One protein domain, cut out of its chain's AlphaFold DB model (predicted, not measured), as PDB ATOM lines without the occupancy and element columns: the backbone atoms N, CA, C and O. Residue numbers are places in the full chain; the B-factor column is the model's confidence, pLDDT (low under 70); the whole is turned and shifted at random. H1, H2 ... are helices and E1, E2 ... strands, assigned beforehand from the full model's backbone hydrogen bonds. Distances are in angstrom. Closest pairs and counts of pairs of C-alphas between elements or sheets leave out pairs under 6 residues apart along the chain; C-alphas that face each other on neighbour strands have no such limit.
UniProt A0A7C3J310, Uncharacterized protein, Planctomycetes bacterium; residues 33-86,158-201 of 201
ATOM      1  N   ASN A  33     177.876 220.816 175.517       78.62
ATOM      2  CA  ASN A  33     176.618 220.092 175.323       78.62
ATOM      3  C   ASN A  33     176.812 218.570 175.307       78.62
ATOM      4  O   ASN A  33     176.002 217.871 175.910       78.62
ATOM      5  N   ASP A  34     177.895 218.078 174.701       78.88
ATOM      6  CA  ASP A  34     178.249 216.654 174.720       78.88
ATOM      7  C   ASP A  34     178.523 216.170 176.155       78.88
ATOM      8  O   ASP A  34     178.009 215.137 176.581       78.88
ATOM      9  N   LEU A  35     179.266 216.944 176.960       81.75
ATOM     10  CA  LEU A  35     179.480 216.622 178.379       81.75
ATOM     11  C   LEU A  35     178.162 216.558 179.163       81.75
ATOM     12  O   LEU A  35     178.015 215.709 180.042       81.75
ATOM     13  N   LEU A  36     177.202 217.430 178.848       80.44
ATOM     14  CA  LEU A  36     175.896 217.435 179.508       80.44
ATOM     15  C   LEU A  36     175.001 216.248 179.106       80.44
ATOM     16  O   LEU A  36     174.064 215.942 179.841       80.44
ATOM     17  N   ASP A  37     175.274 215.582 177.979       75.50
ATOM     18  CA  ASP A  37     174.631 214.306 177.621       75.50
ATOM     19  C   ASP A  37     175.263 213.110 178.326       75.50
ATOM     20  O   ASP A  37     174.583 212.124 178.619       75.50
ATOM     21  N   ILE A  38     176.572 213.190 178.568       83.62
ATOM     22  CA  ILE A  38     177.366 212.093 179.122       83.62
ATOM     23  C   ILE A  38     177.095 211.915 180.614       83.62
ATOM     24  O   ILE A  38     177.079 210.781 181.100       83.62
ATOM     25  N   PHE A  39     176.911 213.017 181.344       84.81
ATOM     26  CA  PHE A  39     176.804 213.013 182.799       84.81
ATOM     27  C   PHE A  39     175.391 213.350 183.278       84.81
ATOM     28  O   PHE A  39     174.839 214.399 182.956       84.81
ATOM     29  N   GLU A  40     174.848 212.505 184.154       87.25
ATOM     30  CA  GLU A  40     173.689 212.840 184.984       87.25
ATOM     31  C   GLU A  40     174.188 213.126 186.399       87.25
ATOM     32  O   GLU A  40     174.835 212.286 187.029       87.25
ATOM     33  N   LEU A  41     173.858 214.305 186.920       89.94
ATOM     34  CA  LEU A  41     174.163 214.672 188.296       89.94
ATOM     35  C   LEU A  41     172.938 215.330 188.908       89.94
ATOM     36  O   LEU A  41     172.501 216.390 188.461       89.94
ATOM     37  N   SER A  42     172.392 214.719 189.955       91.31
ATOM     38  CA  SER A  42     171.249 215.285 190.664       91.31
ATOM     39  C   SER A  42     171.329 215.086 192.168       91.31
ATOM     40  O   SER A  42     171.812 214.071 192.672       91.31
ATOM     41  N   VAL A  43     170.811 216.077 192.887       93.56
ATOM     42  CA  VAL A  43     170.594 216.042 194.330       93.56
ATOM     43  C   VAL A  43     169.097 215.926 194.582       93.56
ATOM     44  O   VAL A  43     168.306 216.729 194.086       93.56
ATOM     45  N   GLY A  44     168.694 214.914 195.341       91.25
ATOM     46  CA  GLY A  44     167.313 214.660 195.730       91.25
ATOM     47  C   GLY A  44     167.055 215.054 197.180       91.25
ATOM     48  O   GLY A  44     167.827 214.708 198.067       91.25
ATOM     49  N   LEU A  45     165.933 215.718 197.447       93.44
ATOM     50  CA  LEU A  45     165.413 215.932 198.802       93.44
ATOM     51  C   LEU A  45     164.056 215.246 198.914       93.44
ATOM     52  O   LEU A  45     163.160 215.507 198.108       93.44
ATOM     53  N   GLY A  46     163.888 214.348 199.882       91.38
ATOM     54  CA  GLY A  46     162.686 213.524 199.926       91.38
ATOM     55  C   GLY A  46     162.586 212.567 201.100       91.38
ATOM     56  O   GLY A  46     163.370 212.614 202.043       91.38
ATOM     57  N   ARG A  47     161.581 211.693 201.030       91.25
ATOM     58  CA  ARG A  47     161.385 210.595 201.983       91.25
ATOM     59  C   ARG A  47     161.800 209.279 201.345       91.25
ATOM     60  O   ARG A  47     161.659 209.115 200.135       91.25
ATOM     61  N   GLY A  48     162.238 208.351 202.185       89.44
ATOM     62  CA  GLY A  48     162.678 207.027 201.772       89.44
ATOM     63  C   GLY A  48     164.187 206.853 201.877       89.44
ATOM     64  O   GLY A  48     164.919 207.773 202.261       89.44
ATOM     65  N   ALA A  49     164.618 205.641 201.561       88.50
ATOM     66  CA  ALA A  49     166.012 205.261 201.518       88.50
ATOM     67  C   ALA A  49     166.231 204.398 200.284       88.50
ATOM     68  O   ALA A  49     165.449 203.480 200.034       88.50
ATOM     69  N   LYS A  50     167.280 204.702 199.527       89.31
ATOM     70  CA  LYS A  50     167.661 203.931 198.348       89.31
ATOM     71  C   LYS A  50     169.171 203.885 198.232       89.31
ATOM     72  O   LYS A  50     169.856 204.884 198.445       89.31
ATOM     73  N   LEU A  51     169.667 202.716 197.874       88.44
ATOM     74  CA  LEU A  51     171.030 202.504 197.429       88.44
ATOM     75  C   LEU A  51     170.944 201.805 196.083       88.44
ATOM     76  O   LEU A  51     170.344 200.738 196.009       88.44
ATOM     77  N   SER A  52     171.525 202.379 195.036       86.88
ATOM     78  CA  SER A  52     171.608 201.698 193.750       86.88
ATOM     79  C   SER A  52     172.954 201.863 193.084       86.88
ATOM     80  O   SER A  52     173.521 202.950 193.085       86.88
ATOM     81  N   LEU A  53     173.421 200.794 192.459       84.25
ATOM     82  CA  LEU A  53     174.549 200.766 191.548       84.25
ATOM     83  C   LEU A  53     174.022 200.348 190.175       84.25
ATOM     84  O   LEU A  53     173.336 199.337 190.063       84.25
ATOM     85  N   GLN A  54     174.331 201.110 189.138       81.44
ATOM     86  CA  GLN A  54     173.972 200.800 187.756       81.44
ATOM     87  C   GLN A  54     175.255 200.532 186.976       81.44
ATOM     88  O   GLN A  54     176.231 201.273 187.097       81.44
ATOM     89  N   TYR A  55     175.269 199.444 186.213       73.19
ATOM     90  CA  TYR A  55     176.349 199.078 185.312       73.19
ATOM     91  C   TYR A  55     175.766 198.441 184.053       73.19
ATOM     92  O   TYR A  55     175.449 197.249 184.023       73.19
ATOM     93  N   GLY A  56     175.635 199.221 182.983       68.62
ATOM     94  CA  GLY A  56     175.113 198.662 181.745       68.62
ATOM     95  C   GLY A  56     173.602 198.399 181.847       68.62
ATOM     96  O   GLY A  56     172.835 199.227 182.335       68.62
ATOM     97  N   LEU A  57     173.200 197.196 181.436       62.06
ATOM     98  CA  LEU A  57     171.862 196.636 181.664       62.06
ATOM     99  C   LEU A  57     171.661 196.110 183.091       62.06
ATOM    100  O   LEU A  57     170.536 195.816 183.488       62.06
ATOM    101  N   HIS A  58     172.737 195.958 183.861       61.25
ATOM    102  CA  HIS A  58     172.667 195.424 185.211       61.25
ATOM    103  C   HIS A  58     172.471 196.560 186.209       61.25
ATOM    104  O   HIS A  58     173.181 197.565 186.180       61.25
ATOM    105  N   PHE A  59     171.543 196.381 187.142       71.88
ATOM    106  CA  PHE A  59     171.378 197.301 188.256       71.88
ATOM    107  C   PHE A  59     171.220 196.542 189.571       71.88
ATOM    108  O   PHE A  59     170.479 195.570 189.705       71.88
ATOM    109  N   LEU A  60     171.948 197.010 190.572       76.00
ATOM    110  CA  LEU A  60     171.895 196.552 191.943       76.00
ATOM    111  C   LEU A  60     171.305 197.679 192.781       76.00
ATOM    112  O   LEU A  60     172.036 198.523 193.282       76.00
ATOM    113  N   GLY A  61     169.983 197.708 192.887       78.69
ATOM    114  CA  GLY A  61     169.234 198.662 193.698       78.69
ATOM    115  C   GLY A  61     168.571 198.015 194.906       78.69
ATOM    116  O   GLY A  61     168.184 196.854 194.863       78.69
ATOM    117  N   LEU A  62     168.401 198.755 195.990       83.31
ATOM    118  CA  LEU A  62     167.450 198.414 197.035       83.31
ATOM    119  C   LEU A  62     166.867 199.696 197.604       83.31
ATOM    120  O   LEU A  62     167.602 200.562 198.086       83.31
ATOM    121  N   GLY A  63     165.542 199.761 197.611       84.69
ATOM    122  CA  GLY A  63     164.790 200.736 198.377       84.69
ATOM    123  C   GLY A  63     163.776 201.502 197.549       84.69
ATOM    124  O   GLY A  63     163.591 201.276 196.355       84.69
ATOM    125  N   GLU A  64     163.112 202.424 198.226       86.38
ATOM    126  CA  GLU A  64     162.081 203.273 197.653       86.38
ATOM    127  C   GLU A  64     162.347 204.706 198.088       86.38
ATOM    128  O   GLU A  64     162.657 204.985 199.253       86.38
ATOM    129  N   THR A  65     162.205 205.627 197.144       88.62
ATOM    130  CA  THR A  65     162.311 207.052 197.408       88.62
ATOM    131  C   THR A  65     161.206 207.831 196.719       88.62
ATOM    132  O   THR A  65     160.792 207.551 195.596       88.62
ATOM    133  N   ARG A  66     160.756 208.879 197.407       89.31
ATOM    134  CA  ARG A  66     159.886 209.913 196.862       89.31
ATOM    135  C   ARG A  66     160.568 211.251 197.054       89.31
ATOM    136  O   ARG A  66     160.638 211.763 198.177       89.31
ATOM    137  N   THR A  67     161.081 211.811 195.968       90.31
ATOM    138  CA  THR A  67     162.041 212.912 196.029       90.31
ATOM    139  C   THR A  67     161.671 214.041 195.088       90.31
ATOM    140  O   THR A  67     160.988 213.870 194.077       90.31
ATOM    141  N   ARG A  68     162.111 215.241 195.454       90.94
ATOM    142  CA  ARG A  68     162.240 216.362 194.537       90.94
ATOM    143  C   ARG A  68     163.715 216.491 194.195       90.94
ATOM    144  O   ARG A  68     164.525 216.706 195.098       90.94
ATOM    145  N   ARG A  69     164.049 216.319 192.921       87.50
ATOM    146  CA  ARG A  69     165.419 216.393 192.420       87.50
ATOM    147  C   ARG A  69     165.736 217.768 191.866       87.50
ATOM    148  O   ARG A  69     164.847 218.462 191.377       87.50
ATOM    149  N   TYR A  70     167.011 218.115 191.955       91.88
ATOM    150  CA  TYR A  70     167.629 219.313 191.410       91.88
ATOM    151  C   TYR A  70     168.922 218.878 190.738       91.88
ATOM    152  O   TYR A  70     169.747 218.221 191.374       91.88
ATOM    153  N   GLY A  71     169.110 219.216 189.472       88.94
ATOM    154  CA  GLY A  71     170.332 218.822 188.790       88.94
ATOM    155  C   GLY A  71     170.241 218.907 187.286       88.94
ATOM    156  O   GLY A  71     169.385 219.604 186.740       88.94
ATOM    157  N   LEU A  72     171.157 218.182 186.662       84.50
ATOM    158  CA  LEU A  72     171.294 218.038 185.230       84.50
ATOM    159  C   LEU A  72     170.792 216.656 184.806       84.50
ATOM    160  O   LEU A  72     171.263 215.642 185.327       84.50
ATOM    161  N   LEU A  73     169.862 216.645 183.855       78.69
ATOM    162  CA  LEU A  73     169.332 215.450 183.211       78.69
ATOM    163  C   LEU A  73     169.060 215.770 181.736       78.69
ATOM    164  O   LEU A  73     168.381 216.754 181.455       78.69
ATOM    165  N   ASP A  74     169.588 214.965 180.813       72.56
ATOM    166  CA  ASP A  74     169.355 215.080 179.361       72.56
ATOM    167  C   ASP A  74     169.483 216.529 178.836       72.56
ATOM    168  O   ASP A  74     168.554 217.092 178.252       72.56
ATOM    169  N   ARG A  75     170.634 217.171 179.113       73.62
ATOM    170  CA  ARG A  75     170.955 218.585 178.792       73.62
ATOM    171  C   ARG A  75     170.089 219.645 179.472       73.62
ATOM    172  O   ARG A  75     170.272 220.839 179.232       73.62
ATOM    173  N   ARG A  76     169.158 219.256 180.338       74.31
ATOM    174  CA  ARG A  76     168.276 220.180 181.048       74.31
ATOM    175  C   ARG A  76     168.731 220.319 182.489       74.31
ATOM    176  O   ARG A  76     168.810 219.350 183.239       74.31
ATOM    177  N   VAL A  77     168.997 221.559 182.887       82.31
ATOM    178  CA  VAL A  77     169.127 221.912 184.300       82.31
ATOM    179  C   VAL A  77     167.737 222.242 184.817       82.31
ATOM    180  O   VAL A  77     167.061 223.119 184.278       82.31
ATOM    181  N   GLY A  78     167.286 221.544 185.852       85.94
ATOM    182  CA  GLY A  78     165.922 221.729 186.323       85.94
ATOM    183  C   GLY A  78     165.604 221.058 187.643       85.94
ATOM    184  O   GLY A  78     166.477 220.575 188.367       85.94
ATOM    185  N   THR A  79     164.308 221.066 187.956       87.38
ATOM    186  CA  THR A  79     163.760 220.395 189.135       87.38
ATOM    187  C   THR A  79     162.581 219.529 188.731       87.38
ATOM    188  O   THR A  79     161.695 220.003 188.018       87.38
ATOM    189  N   TRP A  80     162.533 218.295 189.221       87.50
ATOM    190  CA  TRP A  80     161.456 217.350 188.926       87.50
ATOM    191  C   TRP A  80     161.084 216.543 190.165       87.50
ATOM    192  O   TRP A  80     161.816 216.516 191.161       87.50
ATOM    193  N   ARG A  81     159.900 215.931 190.138       83.12
ATOM    194  CA  ARG A  81     159.481 214.973 191.163       83.12
ATOM    195  C   ARG A  81     159.721 213.567 190.642       83.12
ATOM    196  O   ARG A  81     159.372 213.272 189.503       83.12
ATOM    197  N   GLU A  82     160.293 212.730 191.491       81.44
ATOM    198  CA  GLU A  82     160.620 211.351 191.160       81.44
ATOM    199  C   GLU A  82     160.108 210.423 192.265       81.44
ATOM    200  O   GLU A  82     160.372 210.643 193.453       81.44
ATOM    201  N   LEU A  83     159.333 209.418 191.863       81.31
ATOM    202  CA  LEU A  83     159.068 208.229 192.659       81.31
ATOM    203  C   LEU A  83     159.905 207.110 192.048       81.31
ATOM    204  O   LEU A  83     159.717 206.761 190.884       81.31
ATOM    205  N   ASP A  84     160.844 206.593 192.825       79.56
ATOM    206  CA  ASP A  84     161.793 205.595 192.357       79.56
ATOM    207  C   ASP A  84     161.824 204.446 193.361       79.56
ATOM    208  O   ASP A  84     162.227 204.626 194.515       79.56
ATOM    209  N   SER A  85     161.338 203.290 192.919       75.00
ATOM    210  CA  SER A  85     161.364 202.040 193.665       75.00
ATOM    211  C   SER A  85     162.218 201.043 192.903       75.00
ATOM    212  O   SER A  85     161.909 200.681 191.765       75.00
ATOM    213  N   GLU A  86     163.260 200.553 193.560       75.31
ATOM    214  CA  GLU A  86     164.153 199.547 193.007       75.31
ATOM    215  C   GLU A  86     164.267 198.356 193.950       75.31
ATOM    216  O   GLU A  86     164.648 198.474 195.119       75.31
ATOM    217  N   PHE A 158     173.516 202.900 178.013       69.44
ATOM    218  CA  PHE A 158     173.604 202.295 179.336       69.44
ATOM    219  C   PHE A 158     174.413 203.135 180.330       69.44
ATOM    220  O   PHE A 158     175.646 203.164 180.246       69.44
ATOM    221  N   PRO A 159     173.758 203.801 181.299       74.62
ATOM    222  CA  PRO A 159     174.466 204.533 182.331       74.62
ATOM    223  C   PRO A 159     175.215 203.578 183.267       74.62
ATOM    224  O   PRO A 159     174.750 202.493 183.620       74.62
ATOM    225  N   VAL A 160     176.386 204.024 183.704       82.50
ATOM    226  CA  VAL A 160     177.131 203.459 184.824       82.50
ATOM    227  C   VAL A 160     177.151 204.498 185.930       82.50
ATOM    228  O   VAL A 160     177.472 205.658 185.688       82.50
ATOM    229  N   GLY A 161     176.841 204.108 187.157       87.81
ATOM    230  CA  GLY A 161     176.915 205.041 188.268       87.81
ATOM    231  C   GLY A 161     176.233 204.548 189.521       87.81
ATOM    232  O   GLY A 161     175.935 203.363 189.671       87.81
ATOM    233  N   ALA A 162     176.029 205.471 190.447       89.50
ATOM    234  CA  ALA A 162     175.499 205.152 191.754       89.50
ATOM    235  C   ALA A 162     174.507 206.205 192.235       89.50
ATOM    236  O   ALA A 162     174.562 207.389 191.889       89.50
ATOM    237  N   GLU A 163     173.614 205.741 193.091       90.31
ATOM    238  CA  GLU A 163     172.682 206.560 193.829       90.31
ATOM    239  C   GLU A 163     172.687 206.139 195.292       90.31
ATOM    240  O   GLU A 163     172.594 204.955 195.618       90.31
ATOM    241  N   VAL A 164     172.759 207.128 196.173       92.06
ATOM    242  CA  VAL A 164     172.559 206.952 197.609       92.06
ATOM    243  C   VAL A 164     171.563 208.001 198.059       92.06
ATOM    244  O   VAL A 164     171.756 209.182 197.780       92.06
ATOM    245  N   HIS A 165     170.518 207.593 198.775       91.81
ATOM    246  CA  HIS A 165     169.505 208.490 199.317       91.81
ATOM    247  C   HIS A 165     169.132 208.088 200.741       91.81
ATOM    248  O   HIS A 165     168.662 206.977 200.962       91.81
ATOM    249  N   LEU A 166     169.282 209.016 201.691       89.12
ATOM    250  CA  LEU A 166     168.814 208.917 203.081       89.12
ATOM    251  C   LEU A 166     168.291 210.297 203.516       89.12
ATOM    252  O   LEU A 166     169.013 211.103 204.100       89.12
ATOM    253  N   GLY A 167     167.044 210.617 203.158       88.62
ATOM    254  CA  GLY A 167     166.474 211.969 203.289       88.62
ATOM    255  C   GLY A 167     167.007 212.958 202.242       88.62
ATOM    256  O   GLY A 167     166.231 213.510 201.456       88.62
ATOM    257  N   ILE A 168     168.329 213.107 202.173       91.06
ATOM    258  CA  ILE A 168     169.063 213.762 201.087       91.06
ATOM    259  C   ILE A 168     169.730 212.666 200.257       91.06
ATOM    260  O   ILE A 168     170.286 211.720 200.818       91.06
ATOM    261  N   GLY A 169     169.664 212.777 198.935       90.06
ATOM    262  CA  GLY A 169     170.290 211.827 198.031       90.06
ATOM    263  C   GLY A 169     171.140 212.483 196.965       90.06
ATOM    264  O   GLY A 169     170.878 213.608 196.545       90.06
ATOM    265  N   LEU A 170     172.156 211.751 196.536       93.50
ATOM    266  CA  LEU A 170     173.029 212.095 195.427       93.50
ATOM    267  C   LEU A 170     172.929 210.975 194.396       93.50
ATOM    268  O   LEU A 170     173.076 209.800 194.736       93.50
ATOM    269  N   ARG A 171     172.701 211.350 193.139       91.19
ATOM    270  CA  ARG A 171     172.815 210.463 191.984       91.19
ATOM    271  C   ARG A 171     173.882 211.013 191.059       91.19
ATOM    272  O   ARG A 171     173.812 212.183 190.679       91.19
ATOM    273  N   ALA A 172     174.820 210.154 190.689       91.62
ATOM    274  CA  ALA A 172     175.819 210.431 189.674       91.62
ATOM    275  C   ALA A 172     175.858 209.252 188.701       91.62
ATOM    276  O   ALA A 172     176.117 208.122 189.118       91.62
ATOM    277  N   MET A 173     175.595 209.521 187.426       88.44
ATOM    278  CA  MET A 173     175.680 208.538 186.349       88.44
ATOM    279  C   MET A 173     176.540 209.084 185.215       88.44
ATOM    280  O   MET A 173     176.585 210.291 184.975       88.44
ATOM    281  N   VAL A 174     177.209 208.180 184.513       87.88
ATOM    282  CA  VAL A 174     178.002 208.462 183.321       87.88
ATOM    283  C   VAL A 174     177.629 207.486 182.215       87.88
ATOM    284  O   VAL A 174     177.403 206.307 182.477       87.88
ATOM    285  N   ARG A 175     177.583 207.952 180.968       84.88
ATOM    286  CA  ARG A 175     177.434 207.104 179.779       84.88
ATOM    287  C   ARG A 175     178.830 206.801 179.218       84.88
ATOM    288  O   ARG A 175     179.405 207.646 178.535       84.88
ATOM    289  N   PRO A 176     179.430 205.635 179.530       78.56
ATOM    290  CA  PRO A 176     180.854 205.391 179.293       78.56
ATOM    291  C   PRO A 176     181.232 205.366 177.809       78.56
ATOM    292  O   PRO A 176     182.319 205.813 177.458       78.56
ATOM    293  N   LEU A 177     180.346 204.883 176.933       75.81
ATOM    294  CA  LEU A 177     180.578 204.875 175.485       75.81
ATOM    295  C   LEU A 177     180.567 206.290 174.897       75.81
ATOM    296  O   LEU A 177     181.490 206.645 174.172       75.81
ATOM    297  N   GLN A 178     179.610 207.127 175.302       79.81
ATOM    298  CA  GLN A 178     179.589 208.543 174.918       79.81
ATOM    299  C   GLN A 178     180.801 209.300 175.481       79.81
ATOM    300  O   GLN A 178     181.380 210.138 174.799       79.81
ATOM    301  N   LEU A 179     181.240 208.967 176.702       83.31
ATOM    302  CA  LEU A 179     182.469 209.519 177.272       83.31
ATOM    303  C   LEU A 179     183.703 209.123 176.451       83.31
ATOM    304  O   LEU A 179     184.565 209.964 176.206       83.31
ATOM    305  N   ALA A 180     183.802 207.861 176.032       81.19
ATOM    306  CA  ALA A 180     184.910 207.386 175.212       81.19
ATOM    307  C   ALA A 180     184.937 208.084 173.843       81.19
ATOM    308  O   ALA A 180     185.996 208.558 173.435       81.19
ATOM    309  N   ASP A 181     183.784 208.210 173.182       75.69
ATOM    310  CA  ASP A 181     183.660 208.936 171.915       75.69
ATOM    311  C   ASP A 181     184.039 210.418 172.069       75.69
ATOM    312  O   ASP A 181     184.855 210.944 171.313       75.69
ATOM    313  N   PHE A 182     183.574 211.071 173.137       81.88
ATOM    314  CA  PHE A 182     183.962 212.443 173.464       81.88
ATOM    315  C   PHE A 182     185.476 212.608 173.652       81.88
ATOM    316  O   PHE A 182     186.063 213.547 173.112       81.88
ATOM    317  N   LEU A 183     186.122 211.709 174.403       82.44
ATOM    318  CA  LEU A 183     187.568 211.761 174.646       82.44
ATOM    319  C   LEU A 183     188.368 211.550 173.356       82.44
ATOM    320  O   LEU A 183     189.376 212.225 173.142       82.44
ATOM    321  N   MET A 184     187.908 210.653 172.488       77.81
ATOM    322  CA  MET A 184     188.550 210.387 171.203       77.81
ATOM    323  C   MET A 184     188.366 211.555 170.233       77.81
ATOM    324  O   MET A 184     189.351 212.037 169.670       77.81
ATOM    325  N   GLY A 185     187.156 212.114 170.148       70.00
ATOM    326  CA  GLY A 185     186.885 213.339 169.398       70.00
ATOM    327  C   GLY A 185     187.702 214.538 169.900       70.00
ATOM    328  O   GLY A 185     188.182 215.335 169.094       70.00
ATOM    329  N   PHE A 186     187.942 214.645 171.213       74.12
ATOM    330  CA  PHE A 186     188.824 215.667 171.793       74.12
ATOM    331  C   PHE A 186     190.298 215.457 171.410       74.12
ATOM    332  O   PHE A 186     191.021 216.424 171.173       74.12
ATOM    333  N   ALA A 187     190.745 214.204 171.297       74.88
ATOM    334  CA  ALA A 187     192.078 213.849 170.806       74.88
ATOM    335  C   ALA A 187     192.228 213.989 169.276       74.88
ATOM    336  O   ALA A 187     193.318 213.769 168.747       74.88
ATOM    337  N   GLY A 188     191.156 214.354 168.561       68.88
ATOM    338  CA  GLY A 188     191.133 214.455 167.101       68.88
ATOM    339  C   GLY A 188     191.063 213.102 166.386       68.88
ATOM    340  O   GLY A 188     191.391 213.026 165.204       68.88
ATOM    341  N   ILE A 189     190.662 212.041 167.091       65.94
ATOM    342  CA  ILE A 189     190.513 210.689 166.550       65.94
ATOM    343  C   ILE A 189     189.015 210.384 166.433       65.94
ATOM    344  O   ILE A 189     188.327 210.258 167.441       65.94
ATOM    345  N   GLU A 190     188.504 210.258 165.208       59.12
ATOM    346  CA  GLU A 190     187.108 209.870 164.971       59.12
ATOM    347  C   GLU A 190     186.963 208.350 165.144       59.12
ATOM    348  O   GLU A 190     187.641 207.584 164.455       59.12
ATOM    349  N   LEU A 191     186.094 207.902 166.055       55.00
ATOM    350  CA  LEU A 191     185.817 206.475 166.252       55.00
ATOM    351  C   LEU A 191     184.714 205.933 165.335       55.00
ATOM    352  O   LEU A 191     184.657 204.721 165.126       55.00
ATOM    353  N   ASP A 192     183.850 206.793 164.787       52.38
ATOM    354  CA  ASP A 192     182.796 206.365 163.869       52.38
ATOM    355  C   ASP A 192     183.251 206.536 162.404       52.38
ATOM    356  O   ASP A 192     183.341 207.664 161.904       52.38
ATOM    357  N   PRO A 193     183.536 205.439 161.675       51.09
ATOM    358  CA  PRO A 193     183.934 205.512 160.272       51.09
ATOM    359  C   PRO A 193     182.834 206.082 159.364       51.09
ATOM    360  O   PRO A 193     183.146 206.552 158.268       51.09
ATOM    361  N   TRP A 194     181.567 206.080 159.797       44.97
ATOM    362  CA  TRP A 194     180.452 206.675 159.056       44.97
ATOM    363  C   TRP A 194     180.479 208.212 159.138       44.97
ATOM    364  O   TRP A 194     180.381 208.886 158.118       44.97
ATOM    365  N   LEU A 195     180.760 208.771 160.321       44.69
ATOM    366  CA  LEU A 195     180.996 210.214 160.500       44.69
ATOM    367  C   LEU A 195     182.322 210.665 159.866       44.69
ATOM    368  O   LEU A 195     182.419 211.775 159.340       44.69
ATOM    369  N   ALA A 196     183.338 209.797 159.854       42.81
ATOM    370  CA  ALA A 196     184.595 210.061 159.157       42.81
ATOM    371  C   ALA A 196     184.410 210.143 157.629       42.81
ATOM    372  O   ALA A 196     184.990 211.020 156.993       42.81
ATOM    373  N   THR A 197     183.571 209.279 157.042       39.44
ATOM    374  CA  THR A 197     183.276 209.298 155.597       39.44
ATOM    375  C   THR A 197     182.326 210.425 155.187       39.44
ATOM    376  O   THR A 197     182.474 210.949 154.083       39.44
ATOM    377  N   GLU A 198     181.420 210.878 156.061       40.72
ATOM    378  CA  GLU A 198     180.653 212.118 155.845       40.72
ATOM    379  C   GLU A 198     181.515 213.391 155.954       40.72
ATOM    380  O   GLU A 198     181.168 214.403 155.358       40.72
ATOM    381  N   ARG A 199     182.655 213.359 156.663       39.53
ATOM    382  CA  ARG A 199     183.591 214.501 156.791       39.53
ATOM    383  C   ARG A 199     184.558 214.691 155.620       39.53
ATOM    384  O   ARG A 199     185.191 215.756 155.537       39.53
ATOM    385  N   GLU A 200     184.746 213.653 154.809       34.91
ATOM    386  CA  GLU A 200     185.543 213.685 153.574       34.91
ATOM    387  C   GLU A 200     184.700 214.024 152.332       34.91
ATOM    388  O   GLU A 200     185.268 214.376 151.294       34.91
ATOM    389  N   ARG A 201     183.367 213.960 152.448       35.16
ATOM    390  CA  ARG A 201     182.404 214.538 151.496       35.16
ATOM    391  C   ARG A 201     181.983 215.950 151.906       35.16
ATOM    392  O   ARG A 201     181.295 216.583 151.080       35.16
TER     393      ARG A 201
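What this domain is: This is residues 33 to 86 and 158 to 201 of the 201 residues of an uncharacterized protein of Planctomycetes bacterium (UniProt A0A7C3J310). The strands form a slab of nested U shapes: E4 doubles back on itself as the innermost U, E1 wraps round it, E2 wraps round E1, and E3 runs along the E2 residues 64 to 73. At the open ends of the U's sit the short helix H1 and the beginning of H2, and from there a tail leads away, in which residues 183 to 188 and 193 to 201 stick out. The printed part has 98 residues, with three named helices and four named strands in the order H1 E1 E2 E3 E4 H2 H3; the class is mixed, helices and strands. The strongly twisted sheet has the order E3 - E2 - E1 - E4, all antiparallel. The whole is loose, with a radius of gyration of the C-alphas of 16.6 A, and spans 54 by 27 by 18 A, the tail adding to its length.

Where its parts are: The printed part opens with H1, residues 33 to 38, whose first C-alpha stands at (176.618, 220.092, 175.323). E1 follows at once, residues 39 to 55; it bends by 155 degrees at residue 46, and its first and last C-alphas are 14.2 A apart. E2, residues 58 to 73, is 20.4 A from first to last C-alpha and bends by 126 degrees at residue 70. E3, residues 76 to 86, bends by 80 degrees at residue 79 and is 24.2 A from first to last C-alpha. After the cut comes E4, residues 160 to 174, which bends by 173 degrees at residue 167, where the C-alpha stands at (166.474, 211.969, 203.289); its first and last C-alphas are 5.3 A apart. H2, residues 176 to 186, is 15.0 A long, and H3, residues 193 to 198, is 8.6 A long and ends with C-alpha 198 at (180.653, 212.118, 155.845).

How they stand to each other: E1 and E4 are antiparallel neighbours on both sides of their bends: C-alphas 44 and 169 face each other at 4.7 A, and C-alphas 51 and 164 also at 4.7 A. N 44 and O 169 are within hydrogen-bond range at 2.8 A, as are N 52 and O 163, at 2.8 A. E1, E2 and E3 make a meander, each strand the antiparallel neighbour of the one before, and E1 and E2 are a hairpin, with N 43 and O 70 at 2.8 A. E2 and E3 are a hairpin too, with N 65 and O 84 at 2.8 A. E3 and E4 are the edge strands. H1 is on the sheet at a height over the sheet of 6.6 A, over none of its strands; its closest C-alphas to E2 are those of Leu 36 and Leu 72, 7.4 A apart. H1 and H2 touch, the closest C-alphas being those of Ile 38 and Gln 178 at 5.9 A; they run opposite ways at a shallow tilt of 34 degrees, only just short of steep. H2 only grazes the sheet, with its residues 176 to 179. H3 is not on the sheet and is apart from H1 and H2. In H1, H2 and H3 every O i to N i+4 pair is within hydrogen-bond range.

The domain as a whole: The two C-alphas farthest apart are those of Arg 47 and Arg 201, 54.8 A. Without the stretches that stand free, the body of 83 residues spans 46 by 27 by 14 A. Residues 87 to 157 are cut out, and C-alphas 86 and 158 are 16.8 A apart across the cut. Of the links that are printed whole, H2 to H3 is short and the others are tight. The mean pLDDT of the printed part is 78.2; residues 56 to 58, residue 158 and residues 188 to 201 are under 70. Residue 201 is the chain's last.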